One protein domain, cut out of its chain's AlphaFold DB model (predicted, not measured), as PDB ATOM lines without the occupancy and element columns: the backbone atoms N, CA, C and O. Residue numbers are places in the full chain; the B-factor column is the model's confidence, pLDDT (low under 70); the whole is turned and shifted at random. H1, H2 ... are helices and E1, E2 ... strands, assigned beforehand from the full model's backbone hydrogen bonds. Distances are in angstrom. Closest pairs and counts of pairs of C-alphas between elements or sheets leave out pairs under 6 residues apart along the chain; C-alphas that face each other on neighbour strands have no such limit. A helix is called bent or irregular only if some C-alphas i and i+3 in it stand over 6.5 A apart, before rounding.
ATOM      1  N   ALA A   2     273.954 353.468 587.197       77.44
ATOM      2  CA  ALA A   2     274.339 354.199 588.414       77.44
ATOM      3  C   ALA A   2     275.547 353.598 589.170       77.44
ATOM      4  O   ALA A   2     276.470 354.332 589.505       77.44
ATOM      5  N   ARG A   3     275.619 352.267 589.331       84.31
ATOM      6  CA  ARG A   3     276.757 351.560 589.962       84.31
ATOM      7  C   ARG A   3     278.138 352.015 589.457       84.31
ATOM      8  O   ARG A   3     279.049 352.182 590.258       84.31
ATOM      9  N   ARG A   4     278.286 352.301 588.157       83.88
ATOM     10  CA  ARG A   4     279.564 352.745 587.563       83.88
ATOM     11  C   ARG A   4     280.013 354.122 588.067       83.88
ATOM     12  O   ARG A   4     281.208 354.401 588.100       83.88
ATOM     13  N   ILE A   5     279.069 354.985 588.445       85.50
ATOM     14  CA  ILE A   5     279.348 356.314 589.006       85.50
ATOM     15  C   ILE A   5     279.888 356.169 590.433       85.50
ATOM     16  O   ILE A   5     280.887 356.804 590.769       85.50
ATOM     17  N   LEU A   6     279.275 355.294 591.238       86.94
ATOM     18  CA  LEU A   6     279.753 354.974 592.586       86.94
ATOM     19  C   LEU A   6     281.149 354.337 592.541       86.94
ATOM     20  O   LEU A   6     282.043 354.778 593.257       86.94
ATOM     21  N   GLU A   7     281.357 353.365 591.650       87.44
ATOM     22  CA  GLU A   7     282.660 352.723 591.424       87.44
ATOM     23  C   GLU A   7     283.748 353.751 591.099       87.44
ATOM     24  O   GLU A   7     284.776 353.810 591.776       87.44
ATOM     25  N   ALA A   8     283.497 354.627 590.122       85.81
ATOM     26  CA  ALA A   8     284.441 355.674 589.755       85.81
ATOM     27  C   ALA A   8     284.726 356.641 590.920       85.81
ATOM     28  O   ALA A   8     285.870 357.053 591.112       85.81
ATOM     29  N   ALA A   9     283.711 356.986 591.718       86.56
ATOM     30  CA  ALA A   9     283.858 357.888 592.857       86.56
ATOM     31  C   ALA A   9     284.675 357.278 594.010       86.56
ATOM     32  O   ALA A   9     285.469 357.990 594.636       86.56
ATOM     33  N   VAL A  10     284.536 355.974 594.272       87.94
ATOM     34  CA  VAL A  10     285.359 355.256 595.260       87.94
ATOM     35  C   VAL A  10     286.819 355.235 594.812       87.94
ATOM     36  O   VAL A  10     287.693 355.681 595.555       87.94
ATOM     37  N   TRP A  11     287.090 354.829 593.568       85.88
ATOM     38  CA  TRP A  11     288.449 354.807 593.013       85.88
ATOM     39  C   TRP A  11     289.100 356.190 592.981       85.88
ATOM     40  O   TRP A  11     290.260 356.345 593.365       85.88
ATOM     41  N   ALA A  12     288.345 357.224 592.612       85.88
ATOM     42  CA  ALA A  12     288.832 358.592 592.679       85.88
ATOM     43  C   ALA A  12     289.216 358.987 594.110       85.88
ATOM     44  O   ALA A  12     290.198 359.691 594.307       85.88
ATOM     45  N   THR A  13     288.463 358.558 595.122       86.12
ATOM     46  CA  THR A  13     288.753 358.874 596.531       86.12
ATOM     47  C   THR A  13     290.055 358.216 597.004       86.12
ATOM     48  O   THR A  13     290.846 358.874 597.678       86.12
ATOM     49  N   ILE A  14     290.350 356.992 596.547       86.06
ATOM     50  CA  ILE A  14     291.639 356.317 596.788       86.06
ATOM     51  C   ILE A  14     292.804 357.119 596.193       86.06
ATOM     52  O   ILE A  14     293.784 357.384 596.889       86.06
ATOM     53  N   ILE A  15     292.683 357.537 594.928       84.12
ATOM     54  CA  ILE A  15     293.728 358.279 594.202       84.12
ATOM     55  C   ILE A  15     293.975 359.657 594.833       84.12
ATOM     56  O   ILE A  15     295.114 360.089 594.991       84.12
ATOM     57  N   HIS A  16     292.908 360.357 595.223       86.19
ATOM     58  CA  HIS A  16     293.013 361.657 595.883       86.19
ATOM     59  C   HIS A  16     293.757 361.564 597.220       86.19
ATOM     60  O   HIS A  16     294.639 362.375 597.498       86.19
ATOM     61  N   GLN A  17     293.433 360.558 598.036       84.75
ATOM     62  CA  GLN A  17     294.056 360.390 599.346       84.75
ATOM     63  C   GLN A  17     295.503 359.893 599.254       84.75
ATOM     64  O   GLN A  17     296.283 360.161 600.167       84.75
ATOM     65  N   SER A  18     295.886 359.184 598.188       82.00
ATOM     66  CA  SER A  18     297.253 358.677 598.028       82.00
ATOM     67  C   SER A  18     298.249 359.707 597.491       82.00
ATOM     68  O   SER A  18     299.435 359.571 597.774       82.00
ATOM     69  N   LYS A  19     297.788 360.734 596.761       79.50
ATOM     70  CA  LYS A  19     298.638 361.807 596.205       79.50
ATOM     71  C   LYS A  19     298.953 362.951 597.176       79.50
ATOM     72  O   LYS A  19     299.693 363.858 596.813       79.50
ATOM     73  N   LEU A  20     298.393 362.937 598.385       81.25
ATOM     74  CA  LEU A  20     298.716 363.915 599.424       81.25
ATOM     75  C   LEU A  20     300.019 363.511 600.138       81.25
ATOM     76  O   LEU A  20     300.100 362.418 600.705       81.25
ATOM     77  N   ASP A  21     301.019 364.394 600.137       70.75
ATOM     78  CA  ASP A  21     302.324 364.140 600.758       70.75
ATOM     79  C   ASP A  21     302.179 363.808 602.254       70.75
ATOM     80  O   ASP A  21     301.509 364.511 603.009       70.75
ATOM     81  N   GLY A  22     302.771 362.688 602.687       68.81
ATOM     82  CA  GLY A  22     302.666 362.193 604.069       68.81
ATOM     83  C   GLY A  22     301.346 361.487 604.422       68.81
ATOM     84  O   GLY A  22     301.200 360.993 605.542       68.81
ATOM     85  N   SER A  23     300.395 361.368 603.488       75.12
ATOM     86  CA  SER A  23     299.104 360.723 603.747       75.12
ATOM     87  C   SER A  23     299.237 359.218 603.983       75.12
ATOM     88  O   SER A  23     299.854 358.515 603.187       75.12
ATOM     89  N   PRO A  24     298.589 358.663 605.020       69.56
ATOM     90  CA  PRO A  24     298.650 357.245 605.343       69.56
ATOM     91  C   PRO A  24     297.867 356.319 604.386       69.56
ATOM     92  O   PRO A  24     298.032 355.107 604.499       69.56
ATOM     93  N   GLY A  25     297.101 356.842 603.418       78.31
ATOM     94  CA  GLY A  25     296.237 356.064 602.509       78.31
ATOM     95  C   GLY A  25     294.812 355.846 603.043       78.31
ATOM     96  O   GLY A  25     294.482 356.326 604.128       78.31
ATOM     97  N   VAL A  26     293.976 355.127 602.283       82.94
ATOM     98  CA  VAL A  26     292.576 354.807 602.649       82.94
ATOM     99  C   VAL A  26     292.521 353.467 603.382       82.94
ATOM    100  O   VAL A  26     293.251 352.543 603.017       82.94
ATOM    101  N   ARG A  27     291.680 353.346 604.417       82.25
ATOM    102  CA  ARG A  27     291.494 352.083 605.152       82.25
ATOM    103  C   ARG A  27     290.758 351.063 604.287       82.25
ATOM    104  O   ARG A  27     289.753 351.390 603.659       82.25
ATOM    105  N   LEU A  28     291.219 349.814 604.297       78.69
ATOM    106  CA  LEU A  28     290.575 348.737 603.549       78.69
ATOM    107  C   LEU A  28     289.140 348.479 604.037       78.69
ATOM    108  O   LEU A  28     288.259 348.245 603.217       78.69
ATOM    109  N   HIS A  29     288.876 348.604 605.340       81.19
ATOM    110  CA  HIS A  29     287.524 348.485 605.889       81.19
ATOM    111  C   HIS A  29     286.520 349.483 605.280       81.19
ATOM    112  O   HIS A  29     285.386 349.107 604.978       81.19
ATOM    113  N   ASP A  30     286.932 350.732 605.042       80.19
ATOM    114  CA  ASP A  30     286.055 351.741 604.430       80.19
ATOM    115  C   ASP A  30     285.781 351.406 602.958       80.19
ATOM    116  O   ASP A  30     284.653 351.518 602.488       80.19
ATOM    117  N   LEU A  31     286.775 350.858 602.252       78.19
ATOM    118  CA  LEU A  31     286.607 350.376 600.878       78.19
ATOM    119  C   LEU A  31     285.640 349.197 600.784       78.19
ATOM    120  O   LEU A  31     284.764 349.195 599.921       78.19
ATOM    121  N   VAL A  32     285.762 348.228 601.692       79.62
ATOM    122  CA  VAL A  32     284.860 347.069 601.768       79.62
ATOM    123  C   VAL A  32     283.426 347.508 602.086       79.62
ATOM    124  O   VAL A  32     282.470 346.945 601.553       79.62
ATOM    125  N   ALA A  33     283.246 348.553 602.896       80.12
ATOM    126  CA  ALA A  33     281.919 349.089 603.186       80.12
ATOM    127  C   ALA A  33     281.213 349.656 601.939       80.12
ATOM    128  O   ALA A  33     279.984 349.615 601.875       80.12
ATOM    129  N   HIS A  34     281.959 350.139 600.937       81.31
ATOM    130  CA  HIS A  34     281.370 350.650 599.697       81.31
ATOM    131  C   HIS A  34     281.046 349.567 598.656       81.31
ATOM    132  O   HIS A  34     280.238 349.814 597.762       81.31
ATOM    133  N   THR A  35     281.654 348.380 598.758       79.50
ATOM    134  CA  THR A  35     281.484 347.290 597.782       79.50
ATOM    135  C   THR A  35     280.394 346.288 598.158       79.50
ATOM    136  O   THR A  35     279.890 345.603 597.270       79.50
ATOM    137  N   ARG A  36     280.009 346.202 599.442       77.75
ATOM    138  CA  ARG A  36     279.044 345.206 599.951       77.75
ATOM    139  C   ARG A  36     277.619 345.350 599.392       77.75
ATOM    140  O   ARG A  36     276.976 344.328 599.187       77.75
ATOM    141  N   ASP A  37     277.135 346.568 599.126       77.94
ATOM    142  CA  ASP A  37     275.791 346.795 598.557       77.94
ATOM    143  C   ASP A  37     275.748 348.000 597.589       77.94
ATOM    144  O   ASP A  37     275.288 349.089 597.941       77.94
ATOM    145  N   PRO A  38     276.195 347.835 596.333       75.94
ATOM    146  CA  PRO A  38     276.237 348.916 595.349       75.94
ATOM    147  C   PRO A  38     274.853 349.304 594.789       75.94
ATOM    148  O   PRO A  38     274.787 350.043 593.808       75.94
ATOM    149  N   SER A  39     273.761 348.771 595.348       77.19
ATOM    150  CA  SER A  39     272.374 349.135 595.026       77.19
ATOM    151  C   SER A  39     271.724 350.025 596.083       77.19
ATOM    152  O   SER A  39     270.686 350.630 595.817       77.19
ATOM    153  N   SER A  40     272.341 350.147 597.256       83.19
ATOM    154  CA  SER A  40     271.852 350.989 598.339       83.19
ATOM    155  C   SER A  40     272.361 352.429 598.228       83.19
ATOM    156  O   SER A  40     273.413 352.727 597.648       83.19
ATOM    157  N   VAL A  41     271.603 353.348 598.828       86.56
ATOM    158  CA  VAL A  41     271.989 354.756 599.015       86.56
ATOM    159  C   VAL A  41     273.085 354.885 600.083       86.56
ATOM    160  O   VAL A  41     273.913 355.799 600.032       86.56
ATOM    161  N   TRP A  42     273.123 353.952 601.037       87.38
ATOM    162  CA  TRP A  42     273.973 354.033 602.224       87.38
ATOM    163  C   TRP A  42     275.480 354.100 601.907       87.38
ATOM    164  O   TRP A  42     276.150 354.998 602.426       87.38
ATOM    165  N   PRO A  43     276.034 353.274 600.997       86.31
ATOM    166  CA  PRO A  43     277.437 353.377 600.593       86.31
ATOM    167  C   PRO A  43     277.833 354.716 599.981       86.31
ATOM    168  O   PRO A  43     278.969 355.146 600.168       86.31
ATOM    169  N   ALA A  44     276.922 355.378 599.267       86.69
ATOM    170  CA  ALA A  44     277.181 356.677 598.655       86.69
ATOM    171  C   ALA A  44     277.133 357.820 599.672       86.69
ATOM    172  O   ALA A  44     277.977 358.711 599.619       86.69
ATOM    173  N   MET A  45     276.201 357.767 600.630       87.94
ATOM    174  CA  MET A  45     276.167 358.703 601.760       87.94
ATOM    175  C   MET A  45     277.429 358.577 602.615       87.94
ATOM    176  O   MET A  45     278.062 359.581 602.941       87.94
ATOM    177  N   ARG A  46     277.851 357.340 602.900       88.44
ATOM    178  CA  ARG A  46     279.115 357.077 603.590       88.44
ATOM    179  C   ARG A  46     280.315 357.564 602.781       88.44
ATOM    180  O   ARG A  46     281.181 358.213 603.340       88.44
ATOM    181  N   LEU A  47     280.344 357.346 601.465       88.19
ATOM    182  CA  LEU A  47     281.427 357.845 600.610       88.19
ATOM    183  C   LEU A  47     281.494 359.379 600.595       88.19
ATOM    184  O   LEU A  47     282.581 359.950 600.535       88.19
ATOM    185  N   LEU A  48     280.345 360.059 600.646       88.75
ATOM    186  CA  LEU A  48     280.281 361.517 600.754       88.75
ATOM    187  C   LEU A  48     280.884 361.995 602.082       88.75
ATOM    188  O   LEU A  48     281.672 362.942 602.080       88.75
ATOM    189  N   TRP A  49     280.565 361.305 603.179       88.81
ATOM    190  CA  TRP A  49     281.149 361.544 604.499       88.81
ATOM    191  C   TRP A  49     282.658 361.285 604.520       88.81
ATOM    192  O   TRP A  49     283.434 362.150 604.919       88.81
ATOM    193  N   ASP A  50     283.092 360.136 604.007       84.94
ATOM    194  CA  ASP A  50     284.498 359.739 603.968       84.94
ATOM    195  C   ASP A  50     285.317 360.729 603.134       84.94
ATOM    196  O   ASP A  50     286.400 361.145 603.538       84.94
ATOM    197  N   ARG A  51     284.780 361.216 602.010       84.69
ATOM    198  CA  ARG A  51     285.422 362.280 601.223       84.69
ATOM    199  C   ARG A  51     285.554 363.611 601.959       84.69
ATOM    200  O   ARG A  51     286.435 364.378 601.591       84.69
ATOM    201  N   HIS A  52     284.689 363.904 602.923       83.75
ATOM    202  CA  HIS A  52     284.831 365.080 603.781       83.75
ATOM    203  C   HIS A  52     285.831 364.822 604.923       83.75
ATOM    204  O   HIS A  52     286.505 365.739 605.380       83.75
ATOM    205  N   ALA A  53     285.942 363.580 605.398       83.75
ATOM    206  CA  ALA A  53     286.884 363.198 606.449       83.75
ATOM    207  C   ALA A  53     288.333 363.045 605.939       83.75
ATOM    208  O   ALA A  53     289.284 363.245 606.697       83.75
ATOM    209  N   TYR A  54     288.518 362.682 604.667       82.62
ATOM    210  CA  TYR A  54     289.824 362.473 604.045       82.62
ATOM    211  C   TYR A  54     290.374 363.772 603.413       82.62
ATOM    212  O   TYR A  54     289.884 364.192 602.364       82.62
ATOM    213  N   PRO A  55     291.450 364.378 603.958       78.44
ATOM    214  CA  PRO A  55     291.940 365.690 603.512       78.44
ATOM    215  C   PRO A  55     292.505 365.689 602.083       78.44
ATOM    216  O   PRO A  55     292.560 366.725 601.428       78.44
ATOM    217  N   GLY A  56     292.904 364.532 601.540       76.75
ATOM    218  CA  GLY A  56     293.339 364.433 600.143       76.75
ATOM    219  C   GLY A  56     292.188 364.593 599.147       76.75
ATOM    220  O   GLY A  56     292.409 364.979 597.999       76.75
ATOM    221  N   ALA A  57     290.947 364.342 599.577       78.38
ATOM    222  CA  ALA A  57     289.747 364.509 598.762       78.38
ATOM    223  C   ALA A  57     289.244 365.967 598.700       78.38
ATOM    224  O   ALA A  57     288.362 366.253 597.869       78.38
ATOM    225  N   ASP A  58     289.833 366.872 599.494       81.56
ATOM    226  CA  ASP A  58     289.512 368.296 599.510       81.56
ATOM    227  C   ASP A  58     289.851 368.982 598.190       81.56
ATOM    228  O   ASP A  58     290.863 368.720 597.531       81.56
ATOM    229  N   ARG A  59     289.001 369.939 597.803       77.25
ATOM    230  CA  ARG A  59     289.148 370.681 596.543       77.25
ATOM    231  C   ARG A  59     290.465 371.454 596.465       77.25
ATOM    232  O   ARG A  59     291.010 371.560 595.371       77.25
ATOM    233  N   GLY A  60     290.975 371.954 597.590       78.38
ATOM    234  CA  GLY A  60     292.257 372.661 597.652       78.38
ATOM    235  C   GLY A  60     293.451 371.759 597.330       78.38
ATOM    236  O   GLY A  60     294.292 372.138 596.518       78.38
ATOM    237  N   ALA A  61     293.477 370.546 597.894       77.81
ATOM    238  CA  ALA A  61     294.575 369.592 597.730       77.81
ATOM    239  C   ALA A  61     294.648 369.009 596.308       77.81
ATOM    240  O   ALA A  61     295.728 368.867 595.736       77.81
ATOM    241  N   ARG A  62     293.493 368.722 595.694       81.50
ATOM    242  CA  ARG A  62     293.430 368.049 594.383       81.50
ATOM    243  C   ARG A  62     293.449 368.962 593.160       81.50
ATOM    244  O   ARG A  62     293.674 368.469 592.058       81.50
ATOM    245  N   ARG A  63     293.247 370.279 593.319       78.81
ATOM    246  CA  ARG A  63     293.072 371.234 592.199       78.81
ATOM    247  C   ARG A  63     294.178 371.160 591.137       78.81
ATOM    248  O   ARG A  63     293.926 371.498 589.986       78.81
ATOM    249  N   ARG A  64     295.385 370.729 591.522       78.12
ATOM    250  CA  ARG A  64     296.560 370.608 590.645       78.12
ATOM    251  C   ARG A  64     296.472 369.460 589.633       78.12
ATOM    252  O   ARG A  64     297.106 369.554 588.592       78.12
ATOM    253  N   PHE A  65     295.721 368.396 589.923       77.31
ATOM    254  CA  PHE A  65     295.649 367.205 589.063       77.31
ATOM    255  C   PHE A  65     294.222 366.721 588.770       77.31
ATOM    256  O   PHE A  65     294.036 365.896 587.879       77.31
ATOM    257  N   ASP A  66     293.213 367.230 589.484       82.06
ATOM    258  CA  ASP A  66     291.806 366.953 589.208       82.06
ATOM    259  C   ASP A  66     290.902 368.140 589.586       82.06
ATOM    260  O   ASP A  66     290.877 368.607 590.728       82.06
ATOM    261  N   SER A  67     290.131 368.631 588.614       80.88
ATOM    262  CA  SER A  67     289.182 369.740 588.771       80.88
ATOM    263  C   SER A  67     287.720 369.287 588.887       80.88
ATOM    264  O   SER A  67     286.837 370.124 589.101       80.88
ATOM    265  N   ARG A  68     287.438 367.982 588.765       86.12
ATOM    266  CA  ARG A  68     286.073 367.452 588.630       86.12
ATOM    267  C   ARG A  68     285.285 367.483 589.948       86.12
ATOM    268  O   ARG A  68     285.823 367.179 591.020       86.12
ATOM    269  N   PRO A  69     283.973 367.779 589.901       86.69
ATOM    270  CA  PRO A  69     283.127 367.834 591.088       86.69
ATOM    271  C   PRO A  69     282.649 366.432 591.507       86.69
ATOM    272  O   PRO A  69     281.490 366.074 591.346       86.69
ATOM    273  N   TRP A  70     283.539 365.626 592.087       85.62
ATOM    274  CA  TRP A  70     283.222 364.259 592.547       85.62
ATOM    275  C   TRP A  70     282.056 364.154 593.539       85.62
ATOM    276  O   TRP A  70     281.332 363.166 593.517       85.62
ATOM    277  N   THR A  71     281.820 365.184 594.351       87.50
ATOM    278  CA  THR A  71     280.649 365.260 595.237       87.50
ATOM    279  C   THR A  71     279.336 365.337 594.454       87.50
ATOM    280  O   THR A  71     278.370 364.688 594.836       87.50
ATOM    281  N   LEU A  72     279.309 366.044 593.318       87.44
ATOM    282  CA  LEU A  72     278.138 366.134 592.440       87.44
ATOM    283  C   LEU A  72     277.800 364.772 591.816       87.44
ATOM    284  O   LEU A  72     276.632 364.412 591.740       87.44
ATOM    285  N   TYR A  73     278.809 363.994 591.413       88.75
ATOM    286  CA  TYR A  73     278.597 362.646 590.872       88.75
ATOM    287  C   TYR A  73     278.035 361.677 591.922       88.75
ATOM    288  O   TYR A  73     277.175 360.858 591.601       88.75
ATOM    289  N   ILE A  74     278.466 361.797 593.183       88.06
ATOM    290  CA  ILE A  74     277.909 361.008 594.293       88.06
ATOM    291  C   ILE A  74     276.452 361.413 594.565       88.06
ATOM    292  O   ILE A  74     275.593 360.546 594.703       88.06
ATOM    293  N   LEU A  75     276.144 362.714 594.566       89.62
ATOM    294  CA  LEU A  75     274.767 363.206 594.704       89.62
ATOM    295  C   LEU A  75     273.870 362.765 593.537       89.62
ATOM    296  O   LEU A  75     272.730 362.366 593.762       89.62
ATOM    297  N   LEU A  76     274.389 362.764 592.305       88.81
ATOM    298  CA  LEU A  76     273.683 362.258 591.126       88.81
ATOM    299  C   LEU A  76     273.348 360.769 591.271       88.81
ATOM    300  O   LEU A  76     272.235 360.356 590.960       88.81
ATOM    301  N   TYR A  77     274.283 359.961 591.777       89.06
ATOM    302  CA  TYR A  77     274.038 358.548 592.066       89.06
ATOM    303  C   TYR A  77     272.915 358.358 593.098       89.06
ATOM    304  O   TYR A  77     272.005 357.562 592.867       89.06
ATOM    305  N   ILE A  78     272.946 359.121 594.197       90.75
ATOM    306  CA  ILE A  78     271.906 359.082 595.237       90.75
ATOM    307  C   ILE A  78     270.542 359.439 594.636       90.75
ATOM    308  O   ILE A  78     269.573 358.711 594.839       90.75
ATOM    309  N   PHE A  79     270.479 360.511 593.840       90.44
ATOM    310  CA  PHE A  79     269.257 360.935 593.159       90.44
ATOM    311  C   PHE A  79     268.688 359.842 592.245       90.44
ATOM    312  O   PHE A  79     267.492 359.577 592.284       90.44
ATOM    313  N   VAL A  80     269.529 359.170 591.456       90.00
ATOM    314  CA  VAL A  80     269.086 358.127 590.515       90.00
ATOM    315  C   VAL A  80     268.514 356.912 591.240       90.00
ATOM    316  O   VAL A  80     267.532 356.336 590.775       90.00
ATOM    317  N   ILE A  81     269.090 356.527 592.381       89.81
ATOM    318  CA  ILE A  81     268.552 355.426 593.189       89.81
ATOM    319  C   ILE A  81     267.221 355.819 593.820       89.81
ATOM    320  O   ILE A  81     266.263 355.059 593.714       89.81
ATOM    321  N   LEU A  82     267.137 357.009 594.420       90.44
ATOM    322  CA  LEU A  82     265.883 357.509 594.986       90.44
ATOM    323  C   LEU A  82     264.789 357.603 593.916       90.44
ATOM    324  O   LEU A  82     263.676 357.135 594.135       90.44
ATOM    325  N   TYR A  83     265.122 358.114 592.731       90.81
ATOM    326  CA  TYR A  83     264.209 358.150 591.593       90.81
ATOM    327  C   TYR A  83     263.760 356.743 591.178       90.81
ATOM    328  O   TYR A  83     262.568 356.512 590.988       90.81
ATOM    329  N   GLY A  84     264.688 355.782 591.108       89.12
ATOM    330  CA  GLY A  84     264.381 354.380 590.818       89.12
ATOM    331  C   GLY A  84     263.417 353.746 591.824       89.12
ATOM    332  O   GLY A  84     262.528 353.000 591.423       89.12
ATOM    333  N   ILE A  85     263.539 354.095 593.108       89.88
ATOM    334  CA  ILE A  85     262.620 353.655 594.170       89.88
ATOM    335  C   ILE A  85     261.232 354.295 594.007       89.88
ATOM    336  O   ILE A  85     260.223 353.654 594.295       89.88
ATOM    337  N   CYS A  86     261.148 355.535 593.516       91.69
ATOM    338  CA  CYS A  86     259.874 356.228 593.293       91.69
ATOM    339  C   CYS A  86     259.123 355.770 592.030       91.69
ATOM    340  O   CYS A  86     257.908 355.953 591.952       91.69
ATOM    341  N   LEU A  87     259.806 355.178 591.042       91.56
ATOM    342  CA  LEU A  87     259.200 354.794 589.759       91.56
ATOM    343  C   LEU A  87     257.974 353.866 589.883       91.56
ATOM    344  O   LEU A  87     256.967 354.176 589.249       91.56
ATOM    345  N   PRO A  88     257.978 352.784 590.692       92.00
ATOM    346  CA  PRO A  88     256.800 351.925 590.850       92.00
ATOM    347  C   PRO A  88     255.568 352.677 591.368       92.00
ATOM    348  O   PRO A  88     254.459 352.435 590.901       92.00
ATOM    349  N   PHE A  89     255.758 353.632 592.286       91.56
ATOM    350  CA  PHE A  89     254.671 354.470 592.793       91.56
ATOM    351  C   PHE A  89     254.124 355.405 591.708       91.56
ATOM    352  O   PHE A  89     252.911 355.532 591.553       91.56
ATOM    353  N   LEU A  90     255.014 356.027 590.927       91.00
ATOM    354  CA  LEU A  90     254.627 356.892 589.812       91.00
ATOM    355  C   LEU A  90     253.867 356.112 588.730       91.00
ATOM    356  O   LEU A  90     252.844 356.591 588.245       91.00
ATOM    357  N   PHE A  91     254.306 354.893 588.399       90.50
ATOM    358  CA  PHE A  91     253.584 354.023 587.471       90.50
ATOM    359  C   PHE A  91     252.234 353.568 588.027       90.50
ATOM    360  O   PHE A  91     251.253 353.581 587.290       90.50
ATOM    361  N   GLY A  92     252.144 353.265 589.325       88.31
ATOM    362  CA  GLY A  92     250.871 352.944 589.977       88.31
ATOM    363  C   GLY A  92     249.848 354.084 589.914       88.31
ATOM    364  O   GLY A  92     248.654 353.826 589.851       88.31
ATOM    365  N   ARG A  93     250.298 355.346 589.872       88.75
ATOM    366  CA  ARG A  93     249.431 356.526 589.698       88.75
ATOM    367  C   ARG A  93     249.058 356.824 588.244       88.75
ATOM    368  O   ARG A  93     248.164 357.631 588.018       88.75
ATOM    369  N   ALA A  94     249.741 356.212 587.277       90.69
ATOM    370  CA  ALA A  94     249.451 356.374 585.852       90.69
ATOM    371  C   ALA A  94     248.409 355.368 585.333       90.69
ATOM    372  O   ALA A  94     247.921 355.528 584.213       90.69
ATOM    373  N   VAL A  95     248.091 354.339 586.123       90.56
ATOM    374  CA  VAL A  95     247.070 353.337 585.802       90.56
ATOM    375  C   VAL A  95     245.750 353.748 586.442       90.56
ATOM    376  O   VAL A  95     245.666 353.932 587.653       90.56
ATOM    377  N   GLU A  96     244.718 353.870 585.619       87.44
ATOM    378  CA  GLU A  96     243.338 354.050 586.050       87.44
ATOM    379  C   GLU A  96     242.637 352.693 586.012       87.44
ATOM    380  O   GLU A  96     242.730 351.966 585.022       87.44
ATOM    381  N   ILE A  97     241.961 352.333 587.103       86.00
ATOM    382  CA  ILE A  97     241.164 351.110 587.184       86.00
ATOM    383  C   ILE A  97     239.706 351.544 587.250       86.00
ATOM    384  O   ILE A  97     239.255 352.068 588.268       86.00
ATOM    385  N   GLY A  98     238.988 351.344 586.151       84.44
ATOM    386  CA  GLY A  98     237.547 351.526 586.089       84.44
ATOM    387  C   GLY A  98     236.853 350.234 586.494       84.44
ATOM    388  O   GLY A  98     237.219 349.155 586.025       84.44
ATOM    389  N   ILE A 507     245.619 353.356 580.783       90.38
ATOM    390  CA  ILE A 507     246.851 354.100 581.061       90.38
ATOM    391  C   ILE A 507     246.586 355.560 580.731       90.38
ATOM    392  O   ILE A 507     246.259 355.902 579.593       90.38
ATOM    393  N   TYR A 508     246.775 356.437 581.711       91.31
ATOM    394  CA  TYR A 508     246.638 357.867 581.501       91.31
ATOM    395  C   TYR A 508     247.894 358.409 580.809       91.31
ATOM    396  O   TYR A 508     248.890 358.774 581.443       91.31
ATOM    397  N   TYR A 509     247.860 358.419 579.474       90.00
ATOM    398  CA  TYR A 509     249.014 358.728 578.622       90.00
ATOM    399  C   TYR A 509     249.690 360.063 578.948       90.00
ATOM    400  O   TYR A 509     250.913 360.157 578.863       90.00
ATOM    401  N   SER A 510     248.932 361.079 579.363       89.19
ATOM    402  CA  SER A 510     249.477 362.400 579.694       89.19
ATOM    403  C   SER A 510     250.315 362.417 580.978       89.19
ATOM    404  O   SER A 510     251.184 363.275 581.096       89.19
ATOM    405  N   ILE A 511     250.132 361.464 581.902       90.88
ATOM    406  CA  ILE A 511     251.024 361.259 583.063       90.88
ATOM    407  C   ILE A 511     252.090 360.205 582.747       90.88
ATOM    408  O   ILE A 511     253.253 360.362 583.115       90.88
ATOM    409  N   PHE A 512     251.731 359.146 582.022       91.88
ATOM    410  CA  PHE A 512     252.659 358.065 581.698       91.88
ATOM    411  C   PHE A 512     253.820 358.524 580.799       91.88
ATOM    412  O   PHE A 512     254.985 358.243 581.092       91.88
ATOM    413  N   ALA A 513     253.523 359.273 579.732       92.44
ATOM    414  CA  ALA A 513     254.519 359.761 578.783       92.44
ATOM    415  C   ALA A 513     255.622 360.623 579.434       92.44
ATOM    416  O   ALA A 513     256.797 360.333 579.190       92.44
ATOM    417  N   PRO A 514     255.324 361.628 580.288       92.75
ATOM    418  CA  PRO A 514     256.378 362.385 580.955       92.75
ATOM    419  C   PRO A 514     257.175 361.541 581.956       92.75
ATOM    420  O   PRO A 514     258.384 361.734 582.037       92.75
ATOM    421  N   ILE A 515     256.573 360.573 582.663       92.31
ATOM    422  CA  ILE A 515     257.324 359.680 583.573       92.31
ATOM    423  C   ILE A 515     258.369 358.871 582.793       92.31
ATOM    424  O   ILE A 515     259.541 358.832 583.178       92.31
ATOM    425  N   VAL A 516     257.968 358.259 581.672       93.12
ATOM    426  CA  VAL A 516     258.885 357.506 580.800       93.12
ATOM    427  C   VAL A 516     259.933 358.435 580.187       93.12
ATOM    428  O   VAL A 516     261.117 358.098 580.181       93.12
ATOM    429  N   GLY A 517     259.529 359.626 579.736       93.62
ATOM    430  CA  GLY A 517     260.431 360.637 579.188       93.62
ATOM    431  C   GLY A 517     261.504 361.082 580.187       93.62
ATOM    432  O   GLY A 517     262.689 361.096 579.853       93.62
ATOM    433  N   VAL A 518     261.122 361.372 581.435       92.69
ATOM    434  CA  VAL A 518     262.058 361.736 582.511       92.69
ATOM    435  C   VAL A 518     262.951 360.554 582.877       92.69
ATOM    436  O   VAL A 518     264.158 360.734 583.020       92.69
ATOM    437  N   ALA A 519     262.408 359.338 582.971       91.12
ATOM    438  CA  ALA A 519     263.208 358.148 583.256       91.12
ATOM    439  C   ALA A 519     264.268 357.898 582.174       91.12
ATOM    440  O   ALA A 519     265.430 357.629 582.491       91.12
ATOM    441  N   PHE A 520     263.891 358.053 580.903       92.50
ATOM    442  CA  PHE A 520     264.810 357.959 579.777       92.50
ATOM    443  C   PHE A 520     265.876 359.060 579.825       92.50
ATOM    444  O   PHE A 520     267.063 358.766 579.684       92.50
ATOM    445  N   PHE A 521     265.480 360.307 580.092       92.56
ATOM    446  CA  PHE A 521     266.403 361.437 580.207       92.56
ATOM    447  C   PHE A 521     267.416 361.244 581.344       92.56
ATOM    448  O   PHE A 521     268.620 361.374 581.124       92.56
ATOM    449  N   VAL A 522     266.960 360.863 582.542       89.94
ATOM    450  CA  VAL A 522     267.834 360.554 583.686       89.94
ATOM    451  C   VAL A 522     268.775 359.397 583.339       89.94
ATOM    452  O   VAL A 522     269.977 359.482 583.593       89.94
ATOM    453  N   GLY A 523     268.268 358.350 582.682       87.31
ATOM    454  CA  GLY A 523     269.081 357.248 582.167       87.31
ATOM    455  C   GLY A 523     270.182 357.722 581.214       87.31
ATOM    456  O   GLY A 523     271.355 357.412 581.431       87.31
ATOM    457  N   ALA A 524     269.835 358.538 580.217       89.75
ATOM    458  CA  ALA A 524     270.777 359.097 579.251       89.75
ATOM    459  C   ALA A 524     271.847 359.967 579.929       89.75
ATOM    460  O   ALA A 524     273.041 359.758 579.699       89.75
ATOM    461  N   VAL A 525     271.455 360.873 580.832       87.62
ATOM    462  CA  VAL A 525     272.393 361.696 581.615       87.62
ATOM    463  C   VAL A 525     273.365 360.805 582.390       87.62
ATOM    464  O   VAL A 525     274.572 361.024 582.337       87.62
ATOM    465  N   THR A 526     272.889 359.744 583.048       85.81
ATOM    466  CA  THR A 526     273.789 358.830 583.777       85.81
ATOM    467  C   THR A 526     274.719 358.025 582.874       85.81
ATOM    468  O   THR A 526     275.812 357.669 583.311       85.81
ATOM    469  N   ALA A 527     274.321 357.745 581.632       83.56
ATOM    470  CA  ALA A 527     275.154 357.044 580.662       83.56
ATOM    471  C   ALA A 527     276.285 357.940 580.128       83.56
ATOM    472  O   ALA A 527     277.430 357.491 580.039       83.56
ATOM    473  N   PHE A 528     275.987 359.208 579.823       85.00
ATOM    474  CA  PHE A 528     276.967 360.163 579.294       85.00
ATOM    475  C   PHE A 528     277.852 360.790 580.379       85.00
ATOM    476  O   PHE A 528     279.026 361.062 580.135       85.00
ATOM    477  N   CYS A 529     277.341 360.978 581.598       82.25
ATOM    478  CA  CYS A 529     278.061 361.641 582.688       82.25
ATOM    479  C   CYS A 529     278.916 360.697 583.552       82.25
ATOM    480  O   CYS A 529     279.212 361.032 584.697       82.25
ATOM    481  N   ILE A 530     279.342 359.537 583.041       81.19
ATOM    482  CA  ILE A 530     280.259 358.649 583.773       81.19
ATOM    483  C   ILE A 530     281.660 359.287 583.792       81.19
ATOM    484  O   ILE A 530     282.312 359.342 582.741       81.19
ATOM    485  N   PRO A 531     282.167 359.739 584.955       80.31
ATOM    486  CA  PRO A 531     283.458 360.410 585.010       80.31
ATOM    487  C   PRO A 531     284.584 359.436 584.645       80.31
ATOM    488  O   PRO A 531     284.561 358.254 584.997       80.31
ATOM    489  N   THR A 532     285.598 359.917 583.925       82.19
ATOM    490  CA  THR A 532     286.874 359.193 583.848       82.19
ATOM    491  C   THR A 532     287.611 359.331 585.183       82.19
ATOM    492  O   THR A 532     287.320 360.239 585.966       82.19
ATOM    493  N   LEU A 533     288.527 358.418 585.498       81.62
ATOM    494  CA  LEU A 533     289.264 358.495 586.760       81.62
ATOM    495  C   LEU A 533     290.288 359.650 586.738       81.62
ATOM    496  O   LEU A 533     290.691 360.089 585.653       81.62
ATOM    497  N   PRO A 534     290.689 360.175 587.912       80.06
ATOM    498  CA  PRO A 534     291.749 361.176 588.015       80.06
ATOM    499  C   PRO A 534     293.069 360.650 587.428       80.06
ATOM    500  O   PRO A 534     293.315 359.445 587.434       80.06
ATOM    501  N   ALA A 535     293.930 361.550 586.937       73.50
ATOM    502  CA  ALA A 535     295.242 361.215 586.360       73.50
ATOM    503  C   ALA A 535     295.214 360.239 585.158       73.50
ATOM    504  O   ALA A 535     296.201 359.561 584.899       73.50
ATOM    505  N   ASN A 536     294.100 360.180 584.413       72.94
ATOM    506  CA  ASN A 536     293.895 359.276 583.268       72.94
ATOM    507  C   ASN A 536     294.051 357.780 583.604       72.94
ATOM    508  O   ASN A 536     294.303 356.971 582.711       72.94
ATOM    509  N   ALA A 537     293.853 357.402 584.869       78.00
ATOM    510  CA  ALA A 537     293.880 356.004 585.277       78.00
ATOM    511  C   ALA A 537     292.806 355.179 584.528       78.00
ATOM    512  O   ALA A 537     291.692 355.676 584.287       78.00
ATOM    513  N   PRO A 538     293.101 353.917 584.159       78.12
ATOM    514  CA  PRO A 538     292.139 353.046 583.491       78.12
ATOM    515  C   PRO A 538     290.944 352.778 584.408       78.12
ATOM    516  O   PRO A 538     291.105 352.597 585.612       78.12
ATOM    517  N   ARG A 539     289.729 352.745 583.846       76.00
ATOM    518  CA  ARG A 539     288.499 352.512 584.622       76.00
ATOM    519  C   ARG A 539     288.571 351.171 585.361       76.00
ATOM    520  O   ARG A 539     288.904 350.149 584.769       76.00
ATOM    521  N   ARG A 540     288.198 351.185 586.641       79.44
ATOM    522  CA  ARG A 540     288.157 350.017 587.527       79.44
ATOM    523  C   ARG A 540     286.746 349.869 588.110       79.44
ATOM    524  O   ARG A 540     286.154 350.859 588.535       79.44
ATOM    525  N   GLY A 541     286.210 348.649 588.104       80.19
ATOM    526  CA  GLY A 541     284.947 348.289 588.764       80.19
ATOM    527  C   GLY A 541     285.171 347.728 590.172       80.19
ATOM    528  O   GLY A 541     286.317 347.634 590.622       80.19
ATOM    529  N   PHE A 542     284.092 347.331 590.855       77.81
ATOM    530  CA  PHE A 542     284.168 346.607 592.138       77.81
ATOM    531  C   PHE A 542     284.404 345.098 591.997       77.81
ATOM    532  O   PHE A 542     284.516 344.405 593.005       77.81
ATOM    533  N   ASP A 543     284.509 344.587 590.772       77.44
ATOM    534  CA  ASP A 543     284.689 343.158 590.528       77.44
ATOM    535  C   ASP A 543     286.083 342.679 590.968       77.44
ATOM    536  O   ASP A 543     287.074 343.408 590.868       77.44
ATOM    537  N   LEU A 544     286.179 341.424 591.415       71.50
ATOM    538  CA  LEU A 544     287.414 340.826 591.938       71.50
ATOM    539  C   LEU A 544     288.596 340.967 590.959       71.50
ATOM    540  O   LEU A 544     289.703 341.313 591.360       71.50
ATOM    541  N   TYR A 545     288.350 340.782 589.659       71.94
ATOM    542  CA  TYR A 545     289.363 340.931 588.609       71.94
ATOM    543  C   TYR A 545     289.913 342.357 588.496       71.94
ATOM    544  O   TYR A 545     291.094 342.537 588.209       71.94
ATOM    545  N   SER A 546     289.082 343.368 588.752       75.06
ATOM    546  CA  SER A 546     289.488 344.776 588.738       75.06
ATOM    547  C   SER A 546     290.459 345.077 589.884       75.06
ATOM    548  O   SER A 546     291.486 345.729 589.678       75.06
ATOM    549  N   TRP A 547     290.184 344.522 591.067       73.75
ATOM    550  CA  TRP A 547     291.053 344.619 592.241       73.75
ATOM    551  C   TRP A 547     292.358 343.833 592.078       73.75
ATOM    552  O   TRP A 547     293.432 344.372 592.337       73.75
ATOM    553  N   VAL A 548     292.288 342.590 591.590       74.12
ATOM    554  CA  VAL A 548     293.470 341.751 591.326       74.12
ATOM    555  C   VAL A 548     294.364 342.386 590.261       74.12
ATOM    556  O   VAL A 548     295.581 342.400 590.416       74.12
ATOM    557  N   ALA A 549     293.785 342.972 589.212       73.69
ATOM    558  CA  ALA A 549     294.553 343.677 588.193       73.69
ATOM    559  C   ALA A 549     295.255 344.929 588.748       73.69
ATOM    560  O   ALA A 549     296.404 345.172 588.390       73.69
ATOM    561  N   ALA A 550     294.615 345.689 589.644       70.31
ATOM    562  CA  ALA A 550     295.239 346.844 590.301       70.31
ATOM    563  C   ALA A 550     296.384 346.436 591.254       70.31
ATOM    564  O   ALA A 550     297.402 347.121 591.345       70.31
ATOM    565  N   LEU A 551     296.253 345.290 591.930       71.19
ATOM    566  CA  LEU A 551     297.298 344.726 592.792       71.19
ATOM    567  C   LEU A 551     298.474 344.152 591.981       71.19
ATOM    568  O   LEU A 551     299.630 344.443 592.282       71.19
ATOM    569  N   ASN A 552     298.192 343.393 590.917       71.88
ATOM    570  CA  ASN A 552     299.215 342.798 590.048       71.88
ATOM    571  C   ASN A 552     299.991 343.850 589.245       71.88
ATOM    572  O   ASN A 552     301.192 343.693 589.040       71.88
ATOM    573  N   ALA A 553     299.338 344.944 588.841       65.81
ATOM    574  CA  ALA A 553     299.990 346.075 588.181       65.81
ATOM    575  C   ALA A 553     300.857 346.928 589.135       65.81
ATOM    576  O   ALA A 553     301.449 347.910 588.697       65.81
ATOM    577  N   ARG A 554     300.945 346.566 590.429       64.69
ATOM    578  CA  ARG A 554     301.602 347.334 591.509       64.69
ATOM    579  C   ARG A 554     301.057 348.760 591.684       64.69
ATOM    580  O   ARG A 554     301.698 349.582 592.332       64.69
ATOM    581  N   GLU A 555     299.854 349.025 591.176       66.00
ATOM    582  CA  GLU A 555     299.176 350.319 591.291       66.00
ATOM    583  C   GLU A 555     298.667 350.568 592.717       66.00
ATOM    584  O   GLU A 555     298.444 351.713 593.095       66.00
ATOM    585  N   LEU A 556     298.481 349.522 593.531       68.31
ATOM    586  CA  LEU A 556     298.080 349.625 594.935       68.31
ATOM    587  C   LEU A 556     299.163 349.051 595.859       68.31
ATOM    588  O   LEU A 556     299.411 347.846 595.863       68.31
ATOM    589  N   LEU A 557     299.771 349.898 596.695       69.38
ATOM    590  CA  LEU A 557     300.686 349.475 597.757       69.38
ATOM    591  C   LEU A 557     299.956 349.453 599.103       69.38
ATOM    592  O   LEU A 557     299.435 350.469 599.570       69.38
ATOM    593  N   GLY A 558     299.933 348.285 599.744       65.06
ATOM    594  CA  GLY A 558     299.449 348.131 601.113       65.06
ATOM    595  C   GLY A 558     300.591 348.290 602.113       65.06
ATOM    596  O   GLY A 558     301.606 347.606 602.014       65.06
ATOM    597  N   THR A 559     300.415 349.146 603.119       57.16
ATOM    598  CA  THR A 559     301.458 349.455 604.121       57.16
ATOM    599  C   THR A 559     301.829 348.281 605.047       57.16
ATOM    600  O   THR A 559     302.820 348.370 605.766       57.16
ATOM    601  N   ARG A 560     301.068 347.171 605.042       55.19
ATOM    602  CA  ARG A 560     301.266 346.000 605.929       55.19
ATOM    603  C   ARG A 560     301.139 344.621 605.258       55.19
ATOM    604  O   ARG A 560     301.105 343.617 605.963       55.19
ATOM    605  N   MET A 561     301.108 344.528 603.924       53.06
ATOM    606  CA  MET A 561     300.851 343.241 603.240       53.06
ATOM    607  C   MET A 561     301.944 342.167 603.426       53.06
ATOM    608  O   MET A 561     301.690 340.996 603.176       53.06
ATOM    609  N   GLY A 562     303.128 342.519 603.941       53.12
ATOM    610  CA  GLY A 562     304.207 341.566 604.244       53.12
ATOM    611  C   GLY A 562     304.054 340.755 605.544       53.12
ATOM    612  O   GLY A 562     304.968 340.011 605.881       53.12
ATOM    613  N   ARG A 563     302.955 340.903 606.303       53.56
ATOM    614  CA  ARG A 563     302.741 340.228 607.608       53.56
ATOM    615  C   ARG A 563     301.795 339.019 607.579       53.56
ATOM    616  O   ARG A 563     301.554 338.432 608.630       53.56
ATOM    617  N   ILE A 564     301.270 338.642 606.416       57.97
ATOM    618  CA  ILE A 564     300.325 337.524 606.287       57.97
ATOM    619  C   ILE A 564     301.119 336.213 606.200       57.97
ATOM    620  O   ILE A 564     301.784 335.947 605.200       57.97
ATOM    621  N   GLN A 565     301.084 335.403 607.261       57.66
ATOM    622  CA  GLN A 565     301.723 334.083 607.301       57.66
ATOM    623  C   GLN A 565     300.768 332.996 606.783       57.66
ATOM    624  O   GLN A 565     299.558 333.083 606.970       57.66
ATOM    625  N   ARG A 566     301.317 331.937 606.167       50.44
ATOM    626  CA  ARG A 566     300.578 330.856 605.470       50.44
ATOM    627  C   ARG A 566     299.631 330.025 606.368       50.44
ATOM    628  O   ARG A 566     298.944 329.155 605.850       50.44
ATOM    629  N   GLN A 567     299.601 330.271 607.680       59.03
ATOM    630  CA  GLN A 567     298.836 329.512 608.683       59.03
ATOM    631  C   GLN A 567     297.951 330.390 609.593       59.03
ATOM    632  O   GLN A 567     297.547 329.939 610.660       59.03
ATOM    633  N   GLN A 575     291.050 340.715 610.933       70.56
ATOM    634  CA  GLN A 575     291.449 341.735 611.915       70.56
ATOM    635  C   GLN A 575     292.736 342.485 611.526       70.56
ATOM    636  O   GLN A 575     292.823 343.702 611.701       70.56
ATOM    637  N   VAL A 576     293.729 341.798 610.955       68.25
ATOM    638  CA  VAL A 576     294.979 342.431 610.488       68.25
ATOM    639  C   VAL A 576     294.750 343.290 609.236       68.25
ATOM    640  O   VAL A 576     295.423 344.312 609.049       68.25
ATOM    641  N   LEU A 577     293.805 342.899 608.379       68.94
ATOM    642  CA  LEU A 577     293.481 343.591 607.133       68.94
ATOM    643  C   LEU A 577     292.519 344.773 607.319       68.94
ATOM    644  O   LEU A 577     292.619 345.731 606.549       68.94
ATOM    645  N   VAL A 578     291.655 344.767 608.339       68.81
ATOM    646  CA  VAL A 578     290.667 345.830 608.624       68.81
ATOM    647  C   VAL A 578     291.319 347.218 608.729       68.81
ATOM    648  O   VAL A 578     290.852 348.168 608.095       68.81
ATOM    649  N   ASP A 579     292.451 347.326 609.430       69.19
ATOM    650  CA  ASP A 579     293.201 348.584 609.602       69.19
ATOM    651  C   ASP A 579     294.317 348.799 608.569       69.19
ATOM    652  O   ASP A 579     295.052 349.797 608.616       69.19
ATOM    653  N   SER A 580     294.471 347.872 607.620       74.69
ATOM    654  CA  SER A 580     295.455 348.025 606.556       74.69
ATOM    655  C   SER A 580     295.080 349.212 605.664       74.69
ATOM    656  O   SER A 580     293.919 349.407 605.293       74.69
ATOM    657  N   ARG A 581     296.069 350.058 605.357       78.81
ATOM    658  CA  ARG A 581     295.869 351.230 604.501       78.81
ATOM    659  C   ARG A 581     296.487 351.003 603.140       78.81
ATOM    660  O   ARG A 581     297.647 350.585 603.043       78.81
ATOM    661  N   ILE A 582     295.699 351.308 602.121       78.25
ATOM    662  CA  ILE A 582     296.043 351.141 600.718       78.25
ATOM    663  C   ILE A 582     296.336 352.513 600.118       78.25
ATOM    664  O   ILE A 582     295.626 353.492 600.370       78.25
ATOM    665  N   ARG A 583     297.404 352.580 599.324       78.56
ATOM    666  CA  ARG A 583     297.799 353.767 598.569       78.56
ATOM    667  C   ARG A 583     297.874 353.437 597.091       78.56
ATOM    668  O   ARG A 583     298.441 352.414 596.729       78.56
ATOM    669  N   TYR A 584     297.348 354.330 596.261       78.56
ATOM    670  CA  TYR A 584     297.540 354.269 594.820       78.56
ATOM    671  C   TYR A 584     298.891 354.886 594.433       78.56
ATOM    672  O   TYR A 584     299.157 356.034 594.802       78.56
ATOM    673  N   VAL A 585     299.726 354.121 593.731       68.56
ATOM    674  CA  VAL A 585     301.051 354.508 593.228       68.56
ATOM    675  C   VAL A 585     301.023 354.367 591.711       68.56
ATOM    676  O   VAL A 585     301.137 353.267 591.177       68.56
TER     677      VAL A 585
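Overview. This is residues 2 to 98, 507 to 567 and 575 to 585 of the 586 residues of an uncharacterized protein of Coprinopsis marcescibilis (UniProt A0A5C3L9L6). Look first at the small two-strand sheet E2 and E3, near one end of a long helical model and packed on the last part of H1; from there H1, H3 and the first part of H5 make a bundle, and H5 runs on with H6 side by side as a long arm to the other end. H2 and H3 form a helical hairpin. The printed part has 169 residues, with eight named helices and three named strands in the order H1 H2 H3 H4 H5 E1 H6 H7 E2 H8 E3; the class is mostly helix and the sheet is antiparallel. The whole is loose, with a radius of gyration of the C-alphas of 19.4 A, and elongated, spanning 70 by 43 by 26 A.

Along the chain. Find the sheet in E2, residues 556 to 558, and E3, residues 581 to 584. H1, residues 2 to 18, runs 25.2 A from C-alpha 2 at (274.339, 354.199, 588.414). H2 is residues 28 to 35, H3 residues 42 to 53 with 16.4 A, and H4 residues 59 to 62. H5, residues 70 to 94, runs 35.3 A to C-alpha 94 at (249.451, 356.374, 585.852); it has a kink of 40 degrees near residue 88 and is only just irregular, with C-alphas 85 and 88 6.9 A apart. E1 is residues 95 to 98, H6 residues 509 to 528 with 28.0 A, H7 residues 544 to 552 and H8 residues 575 to 578.

Arrangement. E2 and E3 are antiparallel at 155 degrees, with N 557 and O 583 2.8 A apart, within hydrogen-bond range. The closest C-alphas of H1 and E3 are Ser 18 and Arg 583, 5.0 A. H1 touches H5 at a shallow tilt of 17 degrees, opposite ways, closest at C-alphas 2 and 77, 5.7 A. H3 touches H5 at C-alphas 44 and 74, 6.2 A, and only just touches H1, with 3 pairs of C-alphas within 8 A. H5 and H6 touch at a shallow tilt of 22 degrees, opposite ways, closest at C-alphas 94 and 512, 5.5 A. H2 touches H8 at C-alphas 29 and 578, 4.9 A. H4 and H7 touch no helix, and E1 pairs with no named strand. Every O i to N i+4 pair is within hydrogen-bond range in H1, H2, H3 and H7, against 19 of 21 in H5 and 15 of 16 in H6; H4 and H8 are too short for such a pair.

Size, cuts and confidence. The two C-alphas farthest apart are Gly 98 and Gln 565, 69.8 A. Residues 99 to 506 are not printed, with 10.9 A between C-alphas 98 and 507, nor are 568 to 574, with 14.6 A between C-alphas 567 and 575. The link from H6 to H7 is long, 15 residues. The pLDDT is under 70 at residues 22, 24, 553 to 567, 576 to 579 and 585.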